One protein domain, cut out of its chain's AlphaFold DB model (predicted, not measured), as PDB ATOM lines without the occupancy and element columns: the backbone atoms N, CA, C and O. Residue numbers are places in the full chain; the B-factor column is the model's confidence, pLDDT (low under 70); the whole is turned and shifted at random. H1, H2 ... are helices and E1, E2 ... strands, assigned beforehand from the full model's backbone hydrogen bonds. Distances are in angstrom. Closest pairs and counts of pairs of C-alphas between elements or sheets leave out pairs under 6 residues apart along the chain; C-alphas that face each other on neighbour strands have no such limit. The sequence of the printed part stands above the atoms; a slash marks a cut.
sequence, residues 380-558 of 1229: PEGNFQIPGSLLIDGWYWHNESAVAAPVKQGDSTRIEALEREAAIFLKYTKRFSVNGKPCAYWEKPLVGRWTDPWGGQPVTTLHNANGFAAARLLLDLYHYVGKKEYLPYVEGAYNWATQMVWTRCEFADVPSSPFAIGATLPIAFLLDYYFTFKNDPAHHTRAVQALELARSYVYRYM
ATOM      1  N   PRO A 380     -81.084 -14.584 -10.281       86.38
ATOM      2  CA  PRO A 380     -81.471 -15.011  -8.936       86.38
ATOM      3  C   PRO A 380     -82.994 -14.940  -8.742       86.38
ATOM      4  O   PRO A 380     -83.639 -14.002  -9.211       86.38
ATOM      5  N   GLU A 381     -83.541 -15.913  -8.015       82.88
ATOM      6  CA  GLU A 381     -84.948 -15.973  -7.614       82.88
ATOM      7  C   GLU A 381     -85.106 -15.249  -6.269       82.88
ATOM      8  O   GLU A 381     -84.594 -15.692  -5.237       82.88
ATOM      9  N   GLY A 382     -85.780 -14.095  -6.283       77.31
ATOM     10  CA  GLY A 382     -86.100 -13.331  -5.075       77.31
ATOM     11  C   GLY A 382     -84.895 -13.074  -4.160       77.31
ATOM     12  O   GLY A 382     -83.847 -12.593  -4.593       77.31
ATOM     13  N   ASN A 383     -85.053 -13.403  -2.875       84.00
ATOM     14  CA  ASN A 383     -84.037 -13.207  -1.833       84.00
ATOM     15  C   ASN A 383     -83.185 -14.466  -1.567       84.00
ATOM     16  O   ASN A 383     -82.410 -14.507  -0.604       84.00
ATOM     17  N   PHE A 384     -83.328 -15.503  -2.395       87.06
ATOM     18  CA  PHE A 384     -82.756 -16.818  -2.129       87.06
ATOM     19  C   PHE A 384     -81.281 -16.921  -2.525       87.06
ATOM     20  O   PHE A 384     -80.482 -17.536  -1.818       87.06
ATOM     21  N   GLN A 385     -80.885 -16.294  -3.638       90.38
ATOM     22  CA  GLN A 385     -79.494 -16.266  -4.100       90.38
ATOM     23  C   GLN A 385     -78.955 -14.841  -4.210       90.38
ATOM     24  O   GLN A 385     -79.691 -13.870  -4.359       90.38
ATOM     25  N   ILE A 386     -77.630 -14.706  -4.130       90.88
ATOM     26  CA  ILE A 386     -76.978 -13.394  -4.202       90.88
ATOM     27  C   ILE A 386     -77.141 -12.749  -5.595       90.88
ATOM     28  O   ILE A 386     -77.201 -13.474  -6.598       90.88
ATOM     29  N   PRO A 387     -77.129 -11.403  -5.704       92.00
ATOM     30  CA  PRO A 387     -77.123 -10.717  -6.994       92.00
ATOM     31  C   PRO A 387     -76.010 -11.219  -7.924       92.00
ATOM     32  O   PRO A 387     -74.874 -11.431  -7.496       92.00
ATOM     33  N   GLY A 388     -76.336 -11.400  -9.206       90.81
ATOM     34  CA  GLY A 388     -75.416 -11.951 -10.210       90.81
ATOM     35  C   GLY A 388     -75.340 -13.481 -10.245       90.81
ATOM     36  O   GLY A 388     -74.533 -14.022 -11.004       90.81
ATOM     37  N   SER A 389     -76.161 -14.181  -9.454       92.81
ATOM     38  CA  SER A 389     -76.319 -15.632  -9.584       92.81
ATOM     39  C   SER A 389     -76.971 -16.007 -10.918       92.81
ATOM     40  O   SER A 389     -77.746 -15.236 -11.483       92.81
ATOM     41  N   LEU A 390     -76.642 -17.201 -11.413       93.75
ATOM     42  CA  LEU A 390     -77.197 -17.772 -12.641       93.75
ATOM     43  C   LEU A 390     -77.864 -19.107 -12.316       93.75
ATOM     44  O   LEU A 390     -77.234 -19.972 -11.695       93.75
ATOM     45  N   LEU A 391     -79.107 -19.275 -12.752       92.06
ATOM     46  CA  LEU A 391     -79.938 -20.447 -12.498       92.06
ATOM     47  C   LEU A 391     -80.346 -21.137 -13.803       92.06
ATOM     48  O   LEU A 391     -80.240 -20.565 -14.891       92.06
ATOM     49  N   ILE A 392     -80.800 -22.382 -13.659       92.12
ATOM     50  CA  ILE A 392     -81.580 -23.082 -14.678       92.12
ATOM     51  C   ILE A 392     -83.038 -23.013 -14.222       92.12
ATOM     52  O   ILE A 392     -83.324 -23.463 -13.111       92.12
ATOM     53  N   ASP A 393     -83.917 -22.486 -15.066       87.75
ATOM     54  CA  ASP A 393     -85.364 -22.414 -14.845       87.75
ATOM     55  C   ASP A 393     -86.084 -23.104 -16.006       87.75
ATOM     56  O   ASP A 393     -86.025 -22.661 -17.153       87.75
ATOM     57  N   GLY A 394     -86.700 -24.248 -15.717       86.94
ATOM     58  CA  GLY A 394     -87.276 -25.108 -16.742       86.94
ATOM     59  C   GLY A 394     -88.624 -25.703 -16.385       86.94
ATOM     60  O   GLY A 394     -89.045 -26.597 -17.107       86.94
ATOM     61  N   TRP A 395     -89.302 -25.271 -15.318       84.44
ATOM     62  CA  TRP A 395     -90.445 -26.005 -14.751       84.44
ATOM     63  C   TRP A 395     -91.529 -26.363 -15.776       84.44
ATOM     64  O   TRP A 395     -91.956 -27.511 -15.832       84.44
ATOM     65  N   TYR A 396     -91.874 -25.456 -16.693       85.06
ATOM     66  CA  TYR A 396     -92.869 -25.699 -17.753       85.06
ATOM     67  C   TYR A 396     -92.387 -26.560 -18.929       85.06
ATOM     68  O   TYR A 396     -93.163 -26.882 -19.828       85.06
ATOM     69  N   TRP A 397     -91.116 -26.957 -18.967       88.62
ATOM     70  CA  TRP A 397     -90.574 -27.686 -20.110       88.62
ATOM     71  C   TRP A 397     -91.102 -29.119 -20.197       88.62
ATOM     72  O   TRP A 397     -90.934 -29.751 -21.233       88.62
ATOM     73  N   HIS A 398     -91.758 -29.660 -19.164       88.12
ATOM     74  CA  HIS A 398     -92.377 -30.996 -19.192       88.12
ATOM     75  C   HIS A 398     -93.606 -31.112 -20.120       88.12
ATOM     76  O   HIS A 398     -94.040 -32.228 -20.406       88.12
ATOM     77  N   ASN A 399     -94.150 -29.986 -20.596       87.94
ATOM     78  CA  ASN A 399     -95.391 -29.949 -21.376       87.94
ATOM     79  C   ASN A 399     -95.229 -30.306 -22.859       87.94
ATOM     80  O   ASN A 399     -96.149 -30.874 -23.440       87.94
ATOM     81  N   GLU A 400     -94.093 -29.964 -23.472       90.69
ATOM     82  CA  GLU A 400     -93.774 -30.213 -24.886       90.69
ATOM     83  C   GLU A 400     -92.259 -30.009 -25.104       90.69
ATOM     84  O   GLU A 400     -91.595 -29.361 -24.288       90.69
ATOM     85  N   SER A 401     -91.673 -30.541 -26.183       89.94
ATOM     86  CA  SER A 401     -90.244 -30.323 -26.457       89.94
ATOM     87  C   SER A 401     -89.985 -28.900 -26.982       89.94
ATOM     88  O   SER A 401     -90.641 -28.431 -27.918       89.94
ATOM     89  N   ALA A 402     -88.944 -28.244 -26.467       90.69
ATOM     90  CA  ALA A 402     -88.560 -26.895 -26.885       90.69
ATOM     91  C   ALA A 402     -87.857 -26.837 -28.257       90.69
ATOM     92  O   ALA A 402     -87.666 -25.746 -28.793       90.69
ATOM     93  N   VAL A 403     -87.453 -27.980 -28.832       94.75
ATOM     94  CA  VAL A 403     -86.660 -28.043 -30.079       94.75
ATOM     95  C   VAL A 403     -87.459 -28.609 -31.254       94.75
ATOM     96  O   VAL A 403     -87.338 -28.102 -32.370       94.75
ATOM     97  N   ALA A 404     -88.290 -29.634 -31.031       93.44
ATOM     98  CA  ALA A 404     -89.003 -30.340 -32.099       93.44
ATOM     99  C   ALA A 404     -89.887 -29.410 -32.943       93.44
ATOM    100  O   ALA A 404     -89.802 -29.425 -34.175       93.44
ATOM    101  N   ALA A 405     -90.710 -28.575 -32.296       92.94
ATOM    102  CA  ALA A 405     -91.592 -27.643 -32.994       92.94
ATOM    103  C   ALA A 405     -90.805 -26.587 -33.801       92.94
ATOM    104  O   ALA A 405     -91.059 -26.483 -35.004       92.94
ATOM    105  N   PRO A 406     -89.796 -25.879 -33.240       94.62
ATOM    106  CA  PRO A 406     -88.930 -24.991 -34.024       94.62
ATOM    107  C   PRO A 406     -88.256 -25.657 -35.229       94.62
ATOM    108  O   PRO A 406     -88.257 -25.086 -36.320       94.62
ATOM    109  N   VAL A 407     -87.732 -26.880 -35.079       95.44
ATOM    110  CA  VAL A 407     -87.126 -27.632 -36.194       95.44
ATOM    111  C   VAL A 407     -88.149 -27.907 -37.290       95.44
ATOM    112  O   VAL A 407     -87.862 -27.698 -38.469       95.44
ATOM    113  N   LYS A 408     -89.364 -28.315 -36.916       93.31
ATOM    114  CA  LYS A 408     -90.446 -28.585 -37.868       93.31
ATOM    115  C   LYS A 408     -90.931 -27.328 -38.591       93.31
ATOM    116  O   LYS A 408     -91.288 -27.396 -39.765       93.31
ATOM    117  N   GLN A 409     -90.932 -26.193 -37.899       92.94
ATOM    118  CA  GLN A 409     -91.305 -24.890 -38.450       92.94
ATOM    119  C   GLN A 409     -90.182 -24.247 -39.281       92.94
ATOM    120  O   GLN A 409     -90.442 -23.301 -40.022       92.94
ATOM    121  N   GLY A 410     -88.947 -24.751 -39.185       94.94
ATOM    122  CA  GLY A 410     -87.779 -24.143 -39.819       94.94
ATOM    123  C   GLY A 410     -87.312 -22.853 -39.134       94.94
ATOM    124  O   GLY A 410     -86.698 -22.011 -39.789       94.94
ATOM    125  N   ASP A 411     -87.588 -22.679 -37.837       95.06
ATOM    126  CA  ASP A 411     -87.169 -21.506 -37.061       95.06
ATOM    127  C   ASP A 411     -85.691 -21.612 -36.648       95.06
ATOM    128  O   ASP A 411     -85.334 -22.003 -35.531       95.06
ATOM    129  N   SER A 412     -84.803 -21.249 -37.575       95.50
ATOM    130  CA  SER A 412     -83.357 -21.251 -37.342       95.50
ATOM    131  C   SER A 412     -82.932 -20.296 -36.225       95.50
ATOM    132  O   SER A 412     -81.957 -20.571 -35.531       95.50
ATOM    133  N   THR A 413     -83.663 -19.198 -36.010       95.94
ATOM    134  CA  THR A 413     -83.313 -18.188 -34.998       95.94
ATOM    135  C   THR A 413     -83.479 -18.757 -33.594       95.94
ATOM    136  O   THR A 413     -82.590 -18.602 -32.749       95.94
ATOM    137  N   ARG A 414     -84.592 -19.457 -33.346       94.50
ATOM    138  CA  ARG A 414     -84.825 -20.140 -32.069       94.50
ATOM    139  C   ARG A 414     -83.824 -21.269 -31.845       94.50
ATOM    140  O   ARG A 414     -83.278 -21.364 -30.750       94.50
ATOM    141  N   ILE A 415     -83.529 -22.072 -32.870       96.44
ATOM    142  CA  ILE A 415     -82.533 -23.154 -32.774       96.44
ATOM    143  C   ILE A 415     -81.153 -22.595 -32.403       96.44
ATOM    144  O   ILE A 415     -80.518 -23.093 -31.477       96.44
ATOM    145  N   GLU A 416     -80.704 -21.519 -33.052       96.38
ATOM    146  CA  GLU A 416     -79.430 -20.872 -32.718       96.38
ATOM    147  C   GLU A 416     -79.399 -20.320 -31.283       96.38
ATOM    148  O   GLU A 416     -78.351 -20.348 -30.633       96.38
ATOM    149  N   ALA A 417     -80.520 -19.805 -30.769       96.19
ATOM    150  CA  ALA A 417     -80.616 -19.361 -29.377       96.19
ATOM    151  C   ALA A 417     -80.451 -20.529 -28.395       96.19
ATOM    152  O   ALA A 417     -79.631 -20.453 -27.481       96.19
ATOM    153  N   LEU A 418     -81.150 -21.633 -28.655       96.38
ATOM    154  CA  LEU A 418     -81.073 -22.864 -27.872       96.38
ATOM    155  C   LEU A 418     -79.661 -23.477 -27.895       96.38
ATOM    156  O   LEU A 418     -79.156 -23.920 -26.865       96.38
ATOM    157  N   GLU A 419     -78.964 -23.437 -29.034       97.06
ATOM    158  CA  GLU A 419     -77.562 -23.868 -29.123       97.06
ATOM    159  C   GLU A 419     -76.610 -22.991 -28.290       97.06
ATOM    160  O   GLU A 419     -75.670 -23.511 -27.679       97.06
ATOM    161  N   ARG A 420     -76.846 -21.672 -28.227       96.25
ATOM    162  CA  ARG A 420     -76.057 -20.764 -27.375       96.25
ATOM    163  C   ARG A 420     -76.266 -21.053 -25.890       96.25
ATOM    164  O   ARG A 420     -75.292 -21.056 -25.138       96.25
ATOM    165  N   GLU A 421     -77.498 -21.327 -25.473       95.50
ATOM    166  CA  GLU A 421     -77.802 -21.740 -24.097       95.50
ATOM    167  C   GLU A 421     -77.142 -23.086 -23.762       95.50
ATOM    168  O   GLU A 421     -76.446 -23.201 -22.751       95.50
ATOM    169  N   ALA A 422     -77.233 -24.071 -24.662       97.12
ATOM    170  CA  ALA A 422     -76.547 -25.354 -24.520       97.12
ATOM    171  C   ALA A 422     -75.028 -25.189 -24.323       97.12
ATOM    172  O   ALA A 422     -74.440 -25.837 -23.456       97.12
ATOM    173  N   ALA A 423     -74.385 -24.278 -25.062       97.12
ATOM    174  CA  ALA A 423     -72.961 -23.985 -24.893       97.12
ATOM    175  C   ALA A 423     -72.623 -23.436 -23.491       97.12
ATOM    176  O   ALA A 423     -71.568 -23.761 -22.933       97.12
ATOM    177  N   ILE A 424     -73.518 -22.645 -22.891       96.19
ATOM    178  CA  ILE A 424     -73.373 -22.158 -21.512       96.19
ATOM    179  C   ILE A 424     -73.501 -23.324 -20.525       96.19
ATOM    180  O   ILE A 424     -72.658 -23.461 -19.638       96.19
ATOM    181  N   PHE A 425     -74.474 -24.217 -20.702       96.75
ATOM    182  CA  PHE A 425     -74.603 -25.399 -19.845       96.75
ATOM    183  C   PHE A 425     -73.371 -26.305 -19.924       96.75
ATOM    184  O   PHE A 425     -72.844 -26.732 -18.894       96.75
ATOM    185  N   LEU A 426     -72.825 -26.538 -21.116       97.31
ATOM    186  CA  LEU A 426     -71.597 -27.322 -21.276       97.31
ATOM    187  C   LEU A 426     -70.407 -26.709 -20.522       97.31
ATOM    188  O   LEU A 426     -69.628 -27.443 -19.916       97.31
ATOM    189  N   LYS A 427     -70.302 -25.373 -20.483       96.81
ATOM    190  CA  LYS A 427     -69.265 -24.656 -19.721       96.81
ATOM    191  C   LYS A 427     -69.347 -24.924 -18.211       96.81
ATOM    192  O   LYS A 427     -68.304 -25.026 -17.569       96.81
ATOM    193  N   TYR A 428     -70.551 -25.024 -17.647       96.62
ATOM    194  CA  TYR A 428     -70.770 -25.199 -16.201       96.62
ATOM    195  C   TYR A 428     -71.016 -26.652 -15.771       96.62
ATOM    196  O   TYR A 428     -71.288 -26.917 -14.601       96.62
ATOM    197  N   THR A 429     -70.897 -27.609 -16.690       96.81
ATOM    198  CA  THR A 429     -71.108 -29.027 -16.382       96.81
ATOM    199  C   THR A 429     -70.060 -29.542 -15.392       96.81
ATOM    200  O   THR A 429     -68.853 -29.414 -15.611       96.81
ATOM    201  N   LYS A 430     -70.510 -30.235 -14.344       96.12
ATOM    202  CA  LYS A 430     -69.663 -31.032 -13.451       96.12
ATOM    203  C   LYS A 430     -69.609 -32.469 -13.940       96.12
ATOM    204  O   LYS A 430     -70.641 -33.078 -14.202       96.12
ATOM    205  N   ARG A 431     -68.405 -33.033 -14.022       95.44
ATOM    206  CA  ARG A 431     -68.180 -34.453 -14.323       95.44
ATOM    207  C   ARG A 431     -67.678 -35.157 -13.072       95.44
ATOM    208  O   ARG A 431     -66.748 -34.673 -12.432       95.44
ATOM    209  N   PHE A 432     -68.286 -36.284 -12.738       93.88
ATOM    210  CA  PHE A 432     -67.993 -37.042 -11.521       93.88
ATOM    211  C   PHE A 432     -68.297 -38.533 -11.730       93.88
ATOM    212  O   PHE A 432     -68.707 -38.938 -12.817       93.88
ATOM    213  N   SER A 433     -68.045 -39.370 -10.722       90.56
ATOM    214  CA  SER A 433     -68.307 -40.813 -10.781       90.56
ATOM    215  C   SER A 433     -69.072 -41.264  -9.544       90.56
ATOM    216  O   SER A 433     -68.683 -40.924  -8.429       90.56
ATOM    217  N   VAL A 434     -70.137 -42.040  -9.743       82.88
ATOM    218  CA  VAL A 434     -70.947 -42.630  -8.667       82.88
ATOM    219  C   VAL A 434     -71.031 -44.124  -8.919       82.88
ATOM    220  O   VAL A 434     -71.441 -44.547 -10.000       82.88
ATOM    221  N   ASN A 435     -70.593 -44.938  -7.954       79.19
ATOM    222  CA  ASN A 435     -70.545 -46.400  -8.093       79.19
ATOM    223  C   ASN A 435     -69.832 -46.866  -9.382       79.19
ATOM    224  O   ASN A 435     -70.247 -47.818 -10.040       79.19
ATOM    225  N   GLY A 436     -68.771 -46.149  -9.774       85.56
ATOM    226  CA  GLY A 436     -67.989 -46.428 -10.980       85.56
ATOM    227  C   GLY A 436     -68.633 -45.985 -12.301       85.56
ATOM    228  O   GLY A 436     -68.031 -46.196 -13.352       85.56
ATOM    229  N   LYS A 437     -69.823 -45.366 -12.282       89.44
ATOM    230  CA  LYS A 437     -70.487 -44.838 -13.482       89.44
ATOM    231  C   LYS A 437     -70.133 -43.363 -13.707       89.44
ATOM    232  O   LYS A 437     -70.313 -42.562 -12.786       89.44
ATOM    233  N   PRO A 438     -69.698 -42.972 -14.919       95.44
ATOM    234  CA  PRO A 438     -69.448 -41.573 -15.240       95.44
ATOM    235  C   PRO A 438     -70.766 -40.794 -15.272       95.44
ATOM    236  O   PRO A 438     -71.703 -41.166 -15.979       95.44
ATOM    237  N   CYS A 439     -70.816 -39.706 -14.516       95.50
ATOM    238  CA  CYS A 439     -71.951 -38.799 -14.419       95.50
ATOM    239  C   CYS A 439     -71.547 -37.404 -14.914       95.50
ATOM    240  O   CYS A 439     -70.384 -36.997 -14.804       95.50
ATOM    241  N   ALA A 440     -72.514 -36.677 -15.466       96.50
ATOM    242  CA  ALA A 440     -72.370 -35.290 -15.886       96.50
ATOM    243  C   ALA A 440     -73.644 -34.537 -15.501       96.50
ATOM    244  O   ALA A 440     -74.732 -34.975 -15.870       96.50
ATOM    245  N   TYR A 441     -73.519 -33.460 -14.724       95.94
ATOM    246  CA  TYR A 441     -74.679 -32.725 -14.223       95.94
ATOM    247  C   TYR A 441     -74.356 -31.277 -13.838       95.94
ATOM    248  O   TYR A 441     -73.192 -30.870 -13.863       95.94
ATOM    249  N   TRP A 442     -75.383 -30.508 -13.479       94.38
ATOM    250  CA  TRP A 442     -75.286 -29.085 -13.155       94.38
ATOM    251  C   TRP A 442     -75.603 -28.814 -11.693       94.38
ATOM    252  O   TRP A 442     -76.528 -29.376 -11.112       94.38
ATOM    253  N   GLU A 443     -74.795 -27.947 -11.106       90.75
ATOM    254  CA  GLU A 443     -74.911 -27.514  -9.719       90.75
ATOM    255  C   GLU A 443     -75.919 -26.354  -9.625       90.75
ATOM    256  O   GLU A 443     -75.982 -25.532 -10.542       90.75
ATOM    257  N   LYS A 444     -76.721 -26.294  -8.553       88.50
ATOM    258  CA  LYS A 444     -77.653 -25.181  -8.284       88.50
ATOM    259  C   LYS A 444     -77.136 -24.328  -7.111       88.50
ATOM    260  O   LYS A 444     -77.011 -24.871  -6.008       88.50
ATOM    261  N   PRO A 445     -76.877 -23.017  -7.300       91.31
ATOM    262  CA  PRO A 445     -76.906 -22.275  -8.571       91.31
ATOM    263  C   PRO A 445     -75.726 -22.631  -9.502       91.31
ATOM    264  O   PRO A 445     -74.697 -23.120  -9.035       91.31
ATOM    265  N   LEU A 446     -75.835 -22.332 -10.807       92.75
ATOM    266  CA  LEU A 446     -74.735 -22.521 -11.774       92.75
ATOM    267  C   LEU A 446     -73.559 -21.579 -11.486       92.75
ATOM    268  O   LEU A 446     -72.390 -21.939 -11.637       92.75
ATOM    269  N   VAL A 447     -73.891 -20.342 -11.116       93.94
ATOM    270  CA  VAL A 447     -72.967 -19.278 -10.712       93.94
ATOM    271  C   VAL A 447     -73.560 -18.594  -9.489       93.94
ATOM    272  O   VAL A 447     -74.765 -18.376  -9.441       93.94
ATOM    273  N   GLY A 448     -72.716 -18.212  -8.532       92.44
ATOM    274  CA  GLY A 448     -73.144 -17.548  -7.301       92.44
ATOM    275  C   GLY A 448     -73.331 -18.530  -6.148       92.44
ATOM    276  O   GLY A 448     -72.681 -19.575  -6.105       92.44
ATOM    277  N   ARG A 449     -74.174 -18.157  -5.184       90.12
ATOM    278  CA  ARG A 449     -74.502 -18.960  -3.997       90.12
ATOM    279  C   ARG A 449     -75.828 -18.515  -3.388       90.12
ATOM    280  O   ARG A 449     -76.288 -17.401  -3.648       90.12
ATOM    281  N   TRP A 450     -76.373 -19.352  -2.517       89.19
ATOM    282  CA  TRP A 450     -77.492 -18.993  -1.650       89.19
ATOM    283  C   TRP A 450     -77.105 -17.879  -0.677       89.19
ATOM    284  O   TRP A 450     -75.932 -17.739  -0.293       89.19
ATOM    285  N   THR A 451     -78.090 -17.082  -0.282       88.50
ATOM    286  CA  THR A 451     -77.941 -16.107   0.798       88.50
ATOM    287  C   THR A 451     -77.827 -16.829   2.145       88.50
ATOM    288  O   THR A 451     -78.225 -17.984   2.298       88.50
ATOM    289  N   ASP A 452     -77.217 -16.173   3.134       86.75
ATOM    290  CA  ASP A 452     -76.950 -16.798   4.437       86.75
ATOM    291  C   ASP A 452     -78.232 -17.232   5.194       86.75
ATOM    292  O   ASP A 452     -78.205 -18.325   5.761       86.75
ATOM    293  N   PRO A 453     -79.368 -16.491   5.151       84.69
ATOM    294  CA  PRO A 453     -80.632 -16.930   5.765       84.69
ATOM    295  C   PRO A 453     -81.220 -18.219   5.175       84.69
ATOM    296  O   PRO A 453     -82.006 -18.892   5.832       84.69
ATOM    297  N   TRP A 454     -80.823 -18.567   3.951       83.12
ATOM    298  CA  TRP A 454     -81.273 -19.767   3.246       83.12
ATOM    299  C   TRP A 454     -80.181 -20.840   3.206       83.12
ATOM    300  O   TRP A 454     -80.238 -21.757   2.399       83.12
ATOM    301  N   GLY A 455     -79.171 -20.725   4.081       81.88
ATOM    302  CA  GLY A 455     -78.142 -21.738   4.318       81.88
ATOM    303  C   GLY A 455     -76.814 -21.529   3.586       81.88
ATOM    304  O   GLY A 455     -75.880 -22.301   3.806       81.88
ATOM    305  N   GLY A 456     -76.676 -20.487   2.760       87.06
ATOM    306  CA  GLY A 456     -75.400 -20.093   2.159       87.06
ATOM    307  C   GLY A 456     -74.743 -21.155   1.260       87.06
ATOM    308  O   GLY A 456     -75.392 -21.978   0.618       87.06
ATOM    309  N   GLN A 457     -73.406 -21.156   1.200       85.31
ATOM    310  CA  GLN A 457     -72.651 -22.107   0.366       85.31
ATOM    311  C   GLN A 457     -72.937 -23.598   0.656       85.31
ATOM    312  O   GLN A 457     -72.945 -24.379  -0.296       85.31
ATOM    313  N   PRO A 458     -73.154 -24.035   1.917       84.25
ATOM    314  CA  PRO A 458     -73.515 -25.419   2.225       84.25
ATOM    315  C   PRO A 458     -74.737 -25.981   1.493       84.25
ATOM    316  O   PRO A 458     -74.818 -27.201   1.396       84.25
ATOM    317  N   VAL A 459     -75.647 -25.140   0.990       85.50
ATOM    318  CA  VAL A 459     -76.894 -25.541   0.304       85.50
ATOM    319  C   VAL A 459     -76.644 -26.027  -1.120       85.50
ATOM    320  O   VAL A 459     -77.370 -26.880  -1.632       85.50
ATOM    321  N   THR A 460     -75.593 -25.533  -1.769       85.75
ATOM    322  CA  THR A 460     -75.295 -25.819  -3.172       85.75
ATOM    323  C   THR A 460     -75.252 -27.327  -3.448       85.75
ATOM    324  O   THR A 460     -74.614 -28.073  -2.705       85.75
ATOM    325  N   THR A 461     -75.971 -27.798  -4.473       86.69
ATOM    326  CA  THR A 461     -76.197 -29.238  -4.691       86.69
ATOM    327  C   THR A 461     -76.249 -29.635  -6.169       86.69
ATOM    328  O   THR A 461     -76.652 -28.855  -7.036       86.69
ATOM    329  N   LEU A 462     -75.865 -30.886  -6.451       88.25
ATOM    330  CA  LEU A 462     -76.093 -31.576  -7.730       88.25
ATOM    331  C   LEU A 462     -77.437 -32.326  -7.758       88.25
ATOM    332  O   LEU A 462     -77.805 -32.897  -8.779       88.25
ATOM    333  N   HIS A 463     -78.170 -32.335  -6.650       85.12
ATOM    334  CA  HIS A 463     -79.505 -32.908  -6.542       85.12
ATOM    335  C   HIS A 463     -80.538 -31.808  -6.756       85.12
ATOM    336  O   HIS A 463     -81.038 -31.208  -5.817       85.12
ATOM    337  N   ASN A 464     -80.765 -31.465  -8.022       87.50
ATOM    338  CA  ASN A 464     -81.758 -30.476  -8.418       87.50
ATOM    339  C   ASN A 464     -82.450 -30.918  -9.708       87.50
ATOM    340  O   ASN A 464     -81.792 -31.422 -10.617       87.50
ATOM    341  N   ALA A 465     -83.762 -30.721  -9.793       88.69
ATOM    342  CA  ALA A 465     -84.585 -31.134 -10.924       88.69
ATOM    343  C   ALA A 465     -84.316 -30.279 -12.172       88.69
ATOM    344  O   ALA A 465     -84.296 -30.806 -13.283       88.69
ATOM    345  N   ASN A 466     -84.009 -28.989 -11.995       90.12
ATOM    346  CA  ASN A 466     -83.746 -28.059 -13.098       90.12
ATOM    347  C   ASN A 466     -82.577 -28.486 -14.000       90.12
ATOM    348  O   ASN A 466     -82.627 -28.274 -15.211       90.12
ATOM    349  N   GLY A 467     -81.559 -29.171 -13.468       93.56
ATOM    350  CA  GLY A 467     -80.489 -29.753 -14.283       93.56
ATOM    351  C   GLY A 467     -80.987 -30.721 -15.371       93.56
ATOM    352  O   GLY A 467     -80.354 -30.833 -16.424       93.56
ATOM    353  N   PHE A 468     -82.146 -31.363 -15.192       95.00
ATOM    354  CA  PHE A 468     -82.741 -32.208 -16.227       95.00
ATOM    355  C   PHE A 468     -83.348 -31.409 -17.375       95.00
ATOM    356  O   PHE A 468     -83.346 -31.915 -18.493       95.00
ATOM    357  N   ALA A 469     -83.772 -30.158 -17.177       94.81
ATOM    358  CA  ALA A 469     -84.173 -29.304 -18.296       94.81
ATOM    359  C   ALA A 469     -82.982 -29.026 -19.236       94.81
ATOM    360  O   ALA A 469     -83.111 -29.135 -20.455       94.81
ATOM    361  N   ALA A 470     -81.787 -28.789 -18.678       96.06
ATOM    362  CA  ALA A 470     -80.562 -28.691 -19.473       96.06
ATOM    363  C   ALA A 470     -80.212 -30.026 -20.158       96.06
ATOM    364  O   ALA A 470     -79.860 -30.039 -21.338       96.06
ATOM    365  N   ALA A 471     -80.353 -31.161 -19.461       97.38
ATOM    366  CA  ALA A 471     -80.138 -32.485 -20.056       97.38
ATOM    367  C   ALA A 471     -81.089 -32.761 -21.235       97.38
ATOM    368  O   ALA A 471     -80.655 -33.296 -22.257       97.38
ATOM    369  N   ARG A 472     -82.360 -32.364 -21.108       96.31
ATOM    370  CA  ARG A 472     -83.378 -32.462 -22.162       96.31
ATOM    371  C   ARG A 472     -83.034 -31.613 -23.365       96.31
ATOM    372  O   ARG A 472     -83.011 -32.142 -24.467       96.31
ATOM    373  N   LEU A 473     -82.647 -30.354 -23.160       97.19
ATOM    374  CA  LEU A 473     -82.187 -29.503 -24.256       97.19
ATOM    375  C   LEU A 473     -81.047 -30.165 -25.051       97.19
ATOM    376  O   LEU A 473     -81.063 -30.179 -26.282       97.19
ATOM    377  N   LEU A 474     -80.055 -30.738 -24.360       98.25
ATOM    378  CA  LEU A 474     -78.945 -31.433 -25.019       98.25
ATOM    379  C   LEU A 474     -79.403 -32.687 -25.781       98.25
ATOM    380  O   LEU A 474     -78.898 -32.946 -26.877       98.25
ATOM    381  N   LEU A 475     -80.340 -33.454 -25.219       98.19
ATOM    382  CA  LEU A 475     -80.926 -34.637 -25.851       98.19
ATOM    383  C   LEU A 475     -81.736 -34.271 -27.102       98.19
ATOM    384  O   LEU A 475     -81.548 -34.879 -28.157       98.19
ATOM    385  N   ASP A 476     -82.556 -33.232 -27.024       96.25
ATOM    386  CA  ASP A 476     -83.370 -32.770 -28.141       96.25
ATOM    387  C   ASP A 476     -82.508 -32.221 -29.286       96.25
ATOM    388  O   ASP A 476     -82.724 -32.554 -30.453       96.25
ATOM    389  N   LEU A 477     -81.463 -31.438 -28.985       98.00
ATOM    390  CA  LEU A 477     -80.499 -30.978 -29.995       98.00
ATOM    391  C   LEU A 477     -79.710 -32.148 -30.613       98.00
ATOM    392  O   LEU A 477     -79.384 -32.128 -31.805       98.00
ATOM    393  N   TYR A 478     -79.422 -33.198 -29.840       97.94
ATOM    394  CA  TYR A 478     -78.838 -34.435 -30.363       97.94
ATOM    395  C   TYR A 478     -79.787 -35.155 -31.338       97.94
ATOM    396  O   TYR A 478     -79.333 -35.671 -32.373       97.94
ATOM    397  N   HIS A 479     -81.077 -35.211 -30.997       96.19
ATOM    398  CA  HIS A 479     -82.094 -35.954 -31.733       96.19
ATOM    399  C   HIS A 479     -82.537 -35.219 -33.005       96.19
ATOM    400  O   HIS A 479     -82.436 -35.786 -34.094       96.19
ATOM    401  N   TYR A 480     -82.946 -33.953 -32.887       96.44
ATOM    402  CA  TYR A 480     -83.562 -33.184 -33.974       96.44
ATOM    403  C   TYR A 480     -82.571 -32.367 -34.815       96.44
ATOM    404  O   TYR A 480     -82.796 -32.186 -36.009       96.44
ATOM    405  N   VAL A 481     -81.470 -31.884 -34.223       97.25
ATOM    406  CA  VAL A 481     -80.481 -31.019 -34.912       97.25
ATOM    407  C   VAL A 481     -79.193 -31.776 -35.269       97.25
ATOM    408  O   VAL A 481     -78.433 -31.359 -36.142       97.25
ATOM    409  N   GLY A 482     -78.950 -32.931 -34.645       96.00
ATOM    410  CA  GLY A 482     -77.823 -33.808 -34.971       96.00
ATOM    411  C   GLY A 482     -76.513 -33.482 -34.248       96.00
ATOM    412  O   GLY A 482     -75.453 -33.884 -34.727       96.00
ATOM    413  N   LYS A 483     -76.558 -32.812 -33.086       97.50
ATOM    414  CA  LYS A 483     -75.383 -32.508 -32.239       97.50
ATOM    415  C   LYS A 483     -74.860 -33.748 -31.504       97.50
ATOM    416  O   LYS A 483     -75.086 -33.946 -30.309       97.50
ATOM    417  N   LYS A 484     -74.198 -34.650 -32.234       96.38
ATOM    418  CA  LYS A 484     -73.748 -35.958 -31.720       96.38
ATOM    419  C   LYS A 484     -72.752 -35.856 -30.561       96.38
ATOM    420  O   LYS A 484     -72.712 -36.748 -29.717       96.38
ATOM    421  N   GLU A 485     -72.007 -34.761 -30.473       97.12
ATOM    422  CA  GLU A 485     -71.068 -34.447 -29.397       97.12
ATOM    423  C   GLU A 485     -71.722 -34.268 -28.014       97.12
ATOM    424  O   GLU A 485     -71.023 -34.325 -27.001       97.12
ATOM    425  N   TYR A 486     -73.048 -34.092 -27.942       98.19
ATOM    426  CA  TYR A 486     -73.773 -33.920 -26.675       98.19
ATOM    427  C   TYR A 486     -74.104 -35.243 -25.973       98.19
ATOM    428  O   TYR A 486     -74.345 -35.249 -24.764       98.19
ATOM    429  N   LEU A 487     -74.038 -36.377 -26.679       97.12
ATOM    430  CA  LEU A 487     -74.423 -37.686 -26.142       97.12
ATOM    431  C   LEU A 487     -73.711 -38.065 -24.822       97.12
ATOM    432  O   LEU A 487     -74.404 -38.491 -23.900       97.12
ATOM    433  N   PRO A 488     -72.389 -37.852 -24.636       97.12
ATOM    434  CA  PRO A 488     -71.727 -38.192 -23.373       97.12
ATOM    435  C   PRO A 488     -72.251 -37.418 -22.153       97.12
ATOM    436  O   PRO A 488     -72.101 -37.878 -21.022       97.12
ATOM    437  N   TYR A 489     -72.830 -36.231 -22.360       98.12
ATOM    438  CA  TYR A 489     -73.439 -35.427 -21.298       98.12
ATOM    439  C   TYR A 489     -74.835 -35.946 -20.958       98.12
ATOM    440  O   TYR A 489     -75.148 -36.130 -19.785       98.12
ATOM    441  N   VAL A 490     -75.625 -36.272 -21.985       98.12
ATOM    442  CA  VAL A 490     -76.945 -36.907 -21.853       98.12
ATOM    443  C   VAL A 490     -76.837 -38.247 -21.119       98.12
ATOM    444  O   VAL A 490     -77.572 -38.496 -20.168       98.12
ATOM    445  N   GLU A 491     -75.884 -39.101 -21.498       97.25
ATOM    446  CA  GLU A 491     -75.640 -40.370 -20.801       97.25
ATOM    447  C   GLU A 491     -75.159 -40.161 -19.360       97.25
ATOM    448  O   GLU A 491     -75.515 -40.929 -18.465       97.25
ATOM    449  N   GLY A 492     -74.365 -39.112 -19.122       97.38
ATOM    450  CA  GLY A 492     -73.942 -38.719 -17.783       97.38
ATOM    451  C   GLY A 492     -75.114 -38.288 -16.895       97.38
ATOM    452  O   GLY A 492     -75.148 -38.677 -15.728       97.38
ATOM    453  N   ALA A 493     -76.080 -37.547 -17.444       97.25
ATOM    454  CA  ALA A 493     -77.301 -37.151 -16.745       97.25
ATOM    455  C   ALA A 493     -78.234 -38.350 -16.500       97.25
ATOM    456  O   ALA A 493     -78.757 -38.498 -15.399       97.25
ATOM    457  N   TYR A 494     -78.370 -39.267 -17.468       96.44
ATOM    458  CA  TYR A 494     -79.081 -40.538 -17.272       96.44
ATOM    459  C   TYR A 494     -78.471 -41.356 -16.130       96.44
ATOM    460  O   TYR A 494     -79.183 -41.813 -15.238       96.44
ATOM    461  N   ASN A 495     -77.144 -41.512 -16.108       94.50
ATOM    462  CA  ASN A 495     -76.473 -42.224 -15.022       94.50
ATOM    463  C   ASN A 495     -76.732 -41.552 -13.669       94.50
ATOM    464  O   ASN A 495     -76.962 -42.262 -12.687       94.50
ATOM    465  N   TRP A 496     -76.753 -40.217 -13.625       92.38
ATOM    466  CA  TRP A 496     -77.081 -39.477 -12.412       92.38
ATOM    467  C   TRP A 496     -78.532 -39.683 -11.963       92.38
ATOM    468  O   TRP A 496     -78.746 -39.974 -10.789       92.38
ATOM    469  N   ALA A 497     -79.509 -39.685 -12.876       91.81
ATOM    470  CA  ALA A 497     -80.909 -39.999 -12.561       91.81
ATOM    471  C   ALA A 497     -81.070 -41.363 -11.860       91.81
ATOM    472  O   ALA A 497     -81.949 -41.543 -11.026       91.81
ATOM    473  N   THR A 498     -80.187 -42.333 -12.132       88.00
ATOM    474  CA  THR A 498     -80.230 -43.640 -11.449       88.00
ATOM    475  C   THR A 498     -79.749 -43.614  -9.990       88.00
ATOM    476  O   THR A 498     -79.844 -44.642  -9.324       88.00
ATOM    477  N   GLN A 499     -79.147 -42.514  -9.521       83.00
ATOM    478  CA  GLN A 499     -78.472 -42.411  -8.214       83.00
ATOM    479  C   GLN A 499     -78.838 -41.151  -7.413       83.00
ATOM    480  O   GLN A 499     -78.489 -41.061  -6.242       83.00
ATOM    481  N   MET A 500     -79.510 -40.178  -8.029       81.88
ATOM    482  CA  MET A 500     -79.693 -38.819  -7.514       81.88
ATOM    483  C   MET A 500     -80.384 -38.751  -6.128       81.88
ATOM    484  O   MET A 500     -80.201 -37.799  -5.383       81.88
ATOM    485  N   VAL A 501     -81.068 -39.823  -5.735       73.31
ATOM    486  CA  VAL A 501     -82.008 -39.965  -4.617       73.31
ATOM    487  C   VAL A 501     -81.517 -39.703  -3.178       73.31
ATOM    488  O   VAL A 501     -82.342 -39.809  -2.270       73.31
ATOM    489  N   TRP A 502     -80.239 -39.394  -2.926       73.31
ATOM    490  CA  TRP A 502     -79.628 -39.444  -1.578       73.31
ATOM    491  C   TRP A 502     -79.329 -38.109  -0.899       73.31
ATOM    492  O   TRP A 502     -78.714 -38.115   0.163       73.31
ATOM    493  N   THR A 503     -79.705 -36.969  -1.469       72.00
ATOM    494  CA  THR A 503     -79.416 -35.674  -0.824       72.00
ATOM    495  C   THR A 503     -80.678 -34.820  -0.695       72.00
ATOM    496  O   THR A 503     -81.782 -35.331  -0.877       72.00
ATOM    497  N   ARG A 504     -80.522 -33.546  -0.341       78.00
ATOM    498  CA  ARG A 504     -81.596 -32.569  -0.093       78.00
ATOM    499  C   ARG A 504     -82.381 -32.110  -1.342       78.00
ATOM    500  O   ARG A 504     -82.135 -32.637  -2.422       78.00
ATOM    501  N   CYS A 505     -83.294 -31.149  -1.167       71.50
ATOM    502  CA  CYS A 505     -84.300 -30.685  -2.135       71.50
ATOM    503  C   CYS A 505     -83.754 -30.037  -3.419       71.50
ATOM    504  O   CYS A 505     -82.664 -29.465  -3.462       71.50
ATOM    505  N   GLU A 506     -84.598 -30.086  -4.447       74.62
ATOM    506  CA  GLU A 506     -84.447 -29.538  -5.786       74.62
ATOM    507  C   GLU A 506     -84.961 -28.090  -5.955       74.62
ATOM    508  O   GLU A 506     -84.608 -27.413  -6.936       74.62
ATOM    509  N   PHE A 507     -85.779 -27.616  -5.015       77.25
ATOM    510  CA  PHE A 507     -86.476 -26.330  -5.036       77.25
ATOM    511  C   PHE A 507     -85.759 -25.266  -4.190       77.25
ATOM    512  O   PHE A 507     -84.825 -25.587  -3.452       77.25
ATOM    513  N   ALA A 508     -86.054 -23.983  -4.432       75.62
ATOM    514  CA  ALA A 508     -85.186 -22.908  -3.962       75.62
ATOM    515  C   ALA A 508     -85.479 -22.404  -2.555       75.62
ATOM    516  O   ALA A 508     -84.565 -22.281  -1.743       75.62
ATOM    517  N   ASP A 509     -86.730 -22.123  -2.261       76.38
ATOM    518  CA  ASP A 509     -87.138 -21.719  -0.924       76.38
ATOM    519  C   ASP A 509     -86.882 -22.836   0.108       76.38
ATOM    520  O   ASP A 509     -86.262 -22.571   1.124       76.38
ATOM    521  N   VAL A 510     -87.204 -24.107  -0.126       81.69
ATOM    522  CA  VAL A 510     -87.065 -25.173   0.892       81.69
ATOM    523  C   VAL A 510     -85.958 -26.189   0.577       81.69
ATOM    524  O   VAL A 510     -86.217 -27.377   0.375       81.69
ATOM    525  N   PRO A 511     -84.670 -25.792   0.586       80.56
ATOM    526  CA  PRO A 511     -83.577 -26.635   0.114       80.56
ATOM    527  C   PRO A 511     -83.359 -27.916   0.932       80.56
ATOM    528  O   PRO A 511     -82.613 -28.790   0.498       80.56
ATOM    529  N   SER A 512     -83.945 -28.048   2.122       84.06
ATOM    530  CA  SER A 512     -83.790 -29.192   3.028       84.06
ATOM    531  C   SER A 512     -84.804 -30.318   2.806       84.06
ATOM    532  O   SER A 512     -84.472 -31.464   3.113       84.06
ATOM    533  N   SER A 513     -85.979 -30.029   2.240       86.88
ATOM    534  CA  SER A 513     -87.132 -30.944   2.183       86.88
ATOM    535  C   SER A 513     -87.473 -31.344   0.747       86.88
ATOM    536  O   SER A 513     -87.804 -30.446  -0.016       86.88
ATOM    537  N   PRO A 514     -87.416 -32.629   0.336       88.06
ATOM    538  CA  PRO A 514     -87.859 -33.044  -0.999       88.06
ATOM    539  C   PRO A 514     -89.261 -32.524  -1.330       88.06
ATOM    540  O   PRO A 514     -90.148 -32.545  -0.475       88.06
ATOM    541  N   PHE A 515     -89.437 -32.105  -2.582       87.38
ATOM    542  CA  PHE A 515     -90.643 -31.444  -3.076       87.38
ATOM    543  C   PHE A 515     -91.266 -32.227  -4.226       87.38
ATOM    544  O   PHE A 515     -90.531 -32.719  -5.084       87.38
ATOM    545  N   ALA A 516     -92.594 -32.309  -4.271       87.75
ATOM    546  CA  ALA A 516     -93.356 -33.051  -5.270       87.75
ATOM    547  C   ALA A 516     -92.915 -32.670  -6.700       87.75
ATOM    548  O   ALA A 516     -92.386 -33.529  -7.414       87.75
ATOM    549  N   ILE A 517     -92.925 -31.363  -7.021       86.00
ATOM    550  CA  ILE A 517     -92.486 -30.792  -8.313       86.00
ATOM    551  C   ILE A 517     -91.109 -31.286  -8.780       86.00
ATOM    552  O   ILE A 517     -90.826 -31.330  -9.983       86.00
ATOM    553  N   GLY A 518     -90.235 -31.698  -7.854       86.31
ATOM    554  CA  GLY A 518     -88.925 -32.270  -8.149       86.31
ATOM    555  C   GLY A 518     -88.974 -33.503  -9.064       86.31
ATOM    556  O   GLY A 518     -87.968 -33.822  -9.704       86.31
ATOM    557  N   ALA A 519     -90.127 -34.170  -9.190       87.19
ATOM    558  CA  ALA A 519     -90.331 -35.308 -10.085       87.19
ATOM    559  C   ALA A 519     -90.437 -34.920 -11.568       87.19
ATOM    560  O   ALA A 519     -90.020 -35.690 -12.440       87.19
ATOM    561  N   THR A 520     -90.982 -33.742 -11.863       91.06
ATOM    562  CA  THR A 520     -91.458 -33.378 -13.207       91.06
ATOM    563  C   THR A 520     -90.382 -33.458 -14.291       91.06
ATOM    564  O   THR A 520     -90.498 -34.202 -15.269       91.06
ATOM    565  N   LEU A 521     -89.293 -32.715 -14.114       93.19
ATOM    566  CA  LEU A 521     -88.191 -32.629 -15.070       93.19
ATOM    567  C   LEU A 521     -87.382 -33.923 -15.245       93.19
ATOM    568  O   LEU A 521     -87.085 -34.254 -16.400       93.19
ATOM    569  N   PRO A 522     -87.030 -34.688 -14.187       93.75
ATOM    570  CA  PRO A 522     -86.420 -36.000 -14.383       93.75
ATOM    571  C   PRO A 522     -87.332 -36.954 -15.155       93.75
ATOM    572  O   PRO A 522     -86.847 -37.646 -16.049       93.75
ATOM    573  N   ILE A 523     -88.639 -36.980 -14.862       95.44
ATOM    574  CA  ILE A 523     -89.593 -37.824 -15.597       95.44
ATOM    575  C   ILE A 523     -89.608 -37.439 -17.073       95.44
ATOM    576  O   ILE A 523     -89.436 -38.310 -17.928       95.44
ATOM    577  N   ALA A 524     -89.740 -36.148 -17.377       95.56
ATOM    578  CA  ALA A 524     -89.786 -35.685 -18.755       95.56
ATOM    579  C   ALA A 524     -88.495 -36.018 -19.526       95.56
ATOM    580  O   ALA A 524     -88.546 -36.490 -20.660       95.56
ATOM    581  N   PHE A 525     -87.329 -35.889 -18.880       97.19
ATOM    582  CA  PHE A 525     -86.044 -36.286 -19.464       97.19
ATOM    583  C   PHE A 525     -85.973 -37.778 -19.784       97.19
ATOM    584  O   PHE A 525     -85.491 -38.174 -20.846       97.19
ATOM    585  N   LEU A 526     -86.440 -38.616 -18.862       97.56
ATOM    586  CA  LEU A 526     -86.417 -40.064 -19.025       97.56
ATOM    587  C   LEU A 526     -87.398 -40.536 -20.106       97.56
ATOM    588  O   LEU A 526     -87.090 -41.493 -20.821       97.56
ATOM    589  N   LEU A 527     -88.537 -39.857 -20.262       97.50
ATOM    590  CA  LEU A 527     -89.480 -40.110 -21.350       97.50
ATOM    591  C   LEU A 527     -88.895 -39.689 -22.708       97.50
ATOM    592  O   LEU A 527     -88.886 -40.518 -23.618       97.50
ATOM    593  N   ASP A 528     -88.293 -38.501 -22.834       96.75
ATOM    594  CA  ASP A 528     -87.572 -38.104 -24.058       96.75
ATOM    595  C   ASP A 528     -86.450 -39.097 -24.398       96.75
ATOM    596  O   ASP A 528     -86.270 -39.486 -25.558       96.75
ATOM    597  N   TYR A 529     -85.708 -39.572 -23.387       98.12
ATOM    598  CA  TYR A 529     -84.655 -40.572 -23.576       98.12
ATOM    599  C   TYR A 529     -85.235 -41.886 -24.112       98.12
ATOM    600  O   TYR A 529     -84.691 -42.466 -25.057       98.12
ATOM    601  N   TYR A 530     -86.352 -42.351 -23.545       97.75
ATOM    602  CA  TYR A 530     -87.057 -43.527 -24.041       97.75
ATOM    603  C   TYR A 530     -87.485 -43.338 -25.500       97.75
ATOM    604  O   TYR A 530     -87.114 -44.151 -26.343       97.75
ATOM    605  N   PHE A 531     -88.195 -42.260 -25.832       96.38
ATOM    606  CA  PHE A 531     -88.710 -42.047 -27.188       96.38
ATOM    607  C   PHE A 531     -87.612 -41.811 -28.231       96.38
ATOM    608  O   PHE A 531     -87.757 -42.266 -29.368       96.38
ATOM    609  N   THR A 532     -86.480 -41.224 -27.839       96.31
ATOM    610  CA  THR A 532     -85.309 -41.058 -28.711       96.31
ATOM    611  C   THR A 532     -84.643 -42.395 -29.046       96.31
ATOM    612  O   THR A 532     -84.234 -42.621 -30.187       96.31
ATOM    613  N   PHE A 533     -84.515 -43.292 -28.061       97.44
ATOM    614  CA  PHE A 533     -83.656 -44.478 -28.161       97.44
ATOM    615  C   PHE A 533     -84.392 -45.824 -28.175       97.44
ATOM    616  O   PHE A 533     -83.750 -46.855 -28.381       97.44
ATOM    617  N   LYS A 534     -85.721 -45.871 -28.001       95.12
ATOM    618  CA  LYS A 534     -86.495 -47.132 -27.949       95.12
ATOM    619  C   LYS A 534     -86.314 -48.004 -29.193       95.12
ATOM    620  O   LYS A 534     -86.369 -49.224 -29.081       95.12
ATOM    621  N   ASN A 535     -86.043 -47.399 -30.348       94.06
ATOM    622  CA  ASN A 535     -85.828 -48.099 -31.616       94.06
ATOM    623  C   ASN A 535     -84.338 -48.194 -32.011       94.06
ATOM    624  O   ASN A 535     -84.026 -48.779 -33.046       94.06
ATOM    625  N   ASP A 536     -83.416 -47.645 -31.209       95.31
ATOM    626  CA  ASP A 536     -81.969 -47.746 -31.429       95.31
ATOM    627  C   ASP A 536     -81.419 -49.029 -30.778       95.31
ATOM    628  O   ASP A 536     -81.390 -49.122 -29.546       95.31
ATOM    629  N   PRO A 537     -80.913 -50.010 -31.550       95.12
ATOM    630  CA  PRO A 537     -80.385 -51.254 -30.995       95.12
ATOM    631  C   PRO A 537     -79.259 -51.066 -29.967       95.12
ATOM    632  O   PRO A 537     -79.135 -51.884 -29.056       95.12
ATOM    633  N   ALA A 538     -78.441 -50.012 -30.090       94.88
ATOM    634  CA  ALA A 538     -77.318 -49.767 -29.185       94.88
ATOM    635  C   ALA A 538     -77.772 -49.265 -27.804       94.88
ATOM    636  O   ALA A 538     -77.126 -49.559 -26.795       94.88
ATOM    637  N   HIS A 539     -78.897 -48.549 -27.750       95.69
ATOM    638  CA  HIS A 539     -79.396 -47.891 -26.541       95.69
ATOM    639  C   HIS A 539     -80.725 -48.473 -26.029       95.69
ATOM    640  O   HIS A 539     -81.137 -48.141 -24.920       95.69
ATOM    641  N   HIS A 540     -81.353 -49.402 -26.760       95.69
ATOM    642  CA  HIS A 540     -82.679 -49.959 -26.460       95.69
ATOM    643  C   HIS A 540     -82.841 -50.432 -25.008       95.69
ATOM    644  O   HIS A 540     -83.823 -50.106 -24.346       95.69
ATOM    645  N   THR A 541     -81.858 -51.163 -24.472       96.06
ATOM    646  CA  THR A 541     -81.927 -51.650 -23.080       96.06
ATOM    647  C   THR A 541     -81.989 -50.493 -22.080       96.06
ATOM    648  O   THR A 541     -82.751 -50.557 -21.118       96.06
ATOM    649  N   ARG A 542     -81.220 -49.422 -22.312       95.38
ATOM    650  CA  ARG A 542     -81.257 -48.224 -21.463       95.38
ATOM    651  C   ARG A 542     -82.539 -47.431 -21.658       95.38
ATOM    652  O   ARG A 542     -83.066 -46.929 -20.679       95.38
ATOM    653  N   ALA A 543     -83.069 -47.361 -22.877       97.00
ATOM    654  CA  ALA A 543     -84.355 -46.724 -23.139       97.00
ATOM    655  C   ALA A 543     -85.471 -47.379 -22.307       97.00
ATOM    656  O   ALA A 543     -86.181 -46.695 -21.578       97.00
ATOM    657  N   VAL A 544     -85.574 -48.714 -22.330       96.38
ATOM    658  CA  VAL A 544     -86.559 -49.450 -21.514       96.38
ATOM    659  C   VAL A 544     -86.348 -49.203 -20.015       96.38
ATOM    660  O   VAL A 544     -87.310 -49.014 -19.275       96.38
ATOM    661  N   GLN A 545     -85.093 -49.154 -19.561       95.19
ATOM    662  CA  GLN A 545     -84.774 -48.806 -18.173       95.19
ATOM    663  C   GLN A 545     -85.148 -47.361 -17.818       95.19
ATOM    664  O   GLN A 545     -85.565 -47.123 -16.690       95.19
ATOM    665  N   ALA A 546     -85.040 -46.414 -18.754       96.81
ATOM    666  CA  ALA A 546     -85.451 -45.029 -18.548       96.81
ATOM    667  C   ALA A 546     -86.961 -44.932 -18.286       96.81
ATOM    668  O   ALA A 546     -87.364 -44.241 -17.357       96.81
ATOM    669  N   LEU A 547     -87.783 -45.693 -19.020       96.81
ATOM    670  CA  LEU A 547     -89.230 -45.748 -18.785       96.81
ATOM    671  C   LEU A 547     -89.576 -46.317 -17.395       96.81
ATOM    672  O   LEU A 547     -90.415 -45.761 -16.686       96.81
ATOM    673  N   GLU A 548     -88.905 -47.389 -16.963       94.31
ATOM    674  CA  GLU A 548     -89.092 -47.934 -15.605       94.31
ATOM    675  C   GLU A 548     -88.577 -46.988 -14.510       94.31
ATOM    676  O   GLU A 548     -89.141 -46.921 -13.412       94.31
ATOM    677  N   LEU A 549     -87.521 -46.226 -14.797       94.12
ATOM    678  CA  LEU A 549     -87.012 -45.217 -13.879       94.12
ATOM    679  C   LEU A 549     -87.981 -44.034 -13.772       94.12
ATOM    680  O   LEU A 549     -88.266 -43.621 -12.654       94.12
ATOM    681  N   ALA A 550     -88.567 -43.561 -14.876       95.75
ATOM    682  CA  ALA A 550     -89.601 -42.521 -14.864       95.75
ATOM    683  C   ALA A 550     -90.788 -42.940 -13.984       95.75
ATOM    684  O   ALA A 550     -91.228 -42.198 -13.109       95.75
ATOM    685  N   ARG A 551     -91.229 -44.194 -14.125       95.31
ATOM    686  CA  ARG A 551     -92.230 -44.807 -13.246       95.31
ATOM    687  C   ARG A 551     -91.812 -44.825 -11.777       95.31
ATOM    688  O   ARG A 551     -92.639 -44.567 -10.909       95.31
ATOM    689  N   SER A 552     -90.547 -45.109 -11.484       91.94
ATOM    690  CA  SER A 552     -90.027 -45.089 -10.111       91.94
ATOM    691  C   SER A 552     -89.984 -43.672  -9.524       91.94
ATOM    692  O   SER A 552     -90.301 -43.503  -8.351       91.94
ATOM    693  N   TYR A 553     -89.667 -42.656 -10.336       92.25
ATOM    694  CA  TYR A 553     -89.758 -41.248  -9.936       92.25
ATOM    695  C   TYR A 553     -91.195 -40.849  -9.592       92.25
ATOM    696  O   TYR A 553     -91.403 -40.232  -8.553       92.25
ATOM    697  N   VAL A 554     -92.192 -41.283 -10.372       94.31
ATOM    698  CA  VAL A 554     -93.603 -41.052 -10.012       94.31
ATOM    699  C   VAL A 554     -93.911 -41.631  -8.630       94.31
ATOM    700  O   VAL A 554     -94.430 -40.921  -7.782       94.31
ATOM    701  N   TYR A 555     -93.550 -42.886  -8.341       93.69
ATOM    702  CA  TYR A 555     -93.812 -43.467  -7.013       93.69
ATOM    703  C   TYR A 555     -93.077 -42.758  -5.868       93.69
ATOM    704  O   TYR A 555     -93.618 -42.658  -4.765       93.69
ATOM    705  N   ARG A 556     -91.865 -42.261  -6.123       89.75
ATOM    706  CA  ARG A 556     -91.063 -41.533  -5.135       89.75
ATOM    707  C   ARG A 556     -91.749 -40.246  -4.672       89.75
ATOM    708  O   ARG A 556     -91.736 -39.985  -3.475       89.75
ATOM    709  N   TYR A 557     -92.338 -39.491  -5.597       91.00
ATOM    710  CA  TYR A 557     -92.981 -38.199  -5.318       91.00
ATOM    711  C   TYR A 557     -94.518 -38.284  -5.259       91.00
ATOM    712  O   TYR A 557     -95.182 -37.300  -4.960       91.00
ATOM    713  N   MET A 558     -95.102 -39.474  -5.455       93.56
ATOM    714  CA  MET A 558     -96.523 -39.752  -5.209       93.56
ATOM    715  C   MET A 558     -96.805 -39.894  -3.711       93.56
ATOM    716  O   MET A 558     -97.066 -40.989  -3.197       93.56
TER     717      MET A 558
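This is residues 380 to 558 of the 1229 residues of an uncharacterized protein of Chthonomonas calidirosea (strain DSM 23976 / ICMP 18418 / T49) (UniProt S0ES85). A helical body is built round H4, with H5 and H6 alongside it, H3 crossing it at a steep angle, and H7 folded back over H6; a small hairpin of strands, E1 and E2, packs on H5. Long loops gather at one end, where H4 and H6 begin. The printed part has 179 residues with seven named helices and two strands, in the order H1 H2 H3 E1 E2 H4 H5 H6 H7; the two-stranded sheet is antiparallel and the class is mostly helix. It is compact, with a radius of gyration of the C-alphas of 16.0 A and spans of 48 by 37 by 29 A.

Start from Pro 380 and go on to H1, residues 395 to 399, which touches H6, residues 516 to 533, at residues 520 to 524 alone; the closest C-alphas are His 398 and Ala 524, 5.4 A. H1 only just touches the hub, H4, residues 466 to 481, with 3 pairs of C-alphas within 8 A, Trp 397 and Ala 469 closest at 6.8 A. H2, residues 404 to 409, touches residues 476 to 481 of H4, with C-alphas 404 and 480 closest at 6.4 A. H2 touches H3, residues 412 to 428, only at the corner. H3 touches H4 at a steep tilt of 48 degrees, opposite ways, with C-alphas 422 and 474 closest at 6.6 A. Next look at the hairpin E1, residues 430 to 434, and E2, residues 437 to 441, where N 432 and O 439 are 3.0 A apart, within hydrogen-bond range. The closest C-alphas of E2 and H5, residues 484 to 497, are those of Cys 439 and Gly 492, 3.9 A apart. H4, H5 and H6 form an up-and-down bundle, each helix running against the one before it. H4 and H5, a helical hairpin, touch at a shallow tilt of 33 degrees, only just short of steep, with C-alphas 478 and 484 closest at 5.5 A. H6 and H7, residues 540 to 557, are another, touching at 13 degrees, a shallow tilt, with C-alphas 530 and 543 closest at 4.3 A. H2, H3 and H7 have every O i to N i+4 pair within hydrogen-bond range; H4 has 11 of 12, H5 8 of 10, H6 11 of 14, and H1 0 of 1, with 1 of 2 O i to N i+3 pairs.

Find C-alpha 395, where H1 begins, at (-90.445, -26.005, -14.751). H3 spans 24.9 A, H4 22.3 A from C-alpha 466 at (-83.746, -28.059, -13.098), H5 20.8 A, H6 27.4 A and H7 26.3 A, ending at C-alpha 557 (-92.981, -38.199, -5.318).

The C-alphas of Pro 453 and Pro 537 are the two farthest apart, 50.3 A. The printed part has no cut; the links E2 to H4 and H5 to H6 are long. The mean pLDDT of the printed part is 91.6, and no printed residue is under 70.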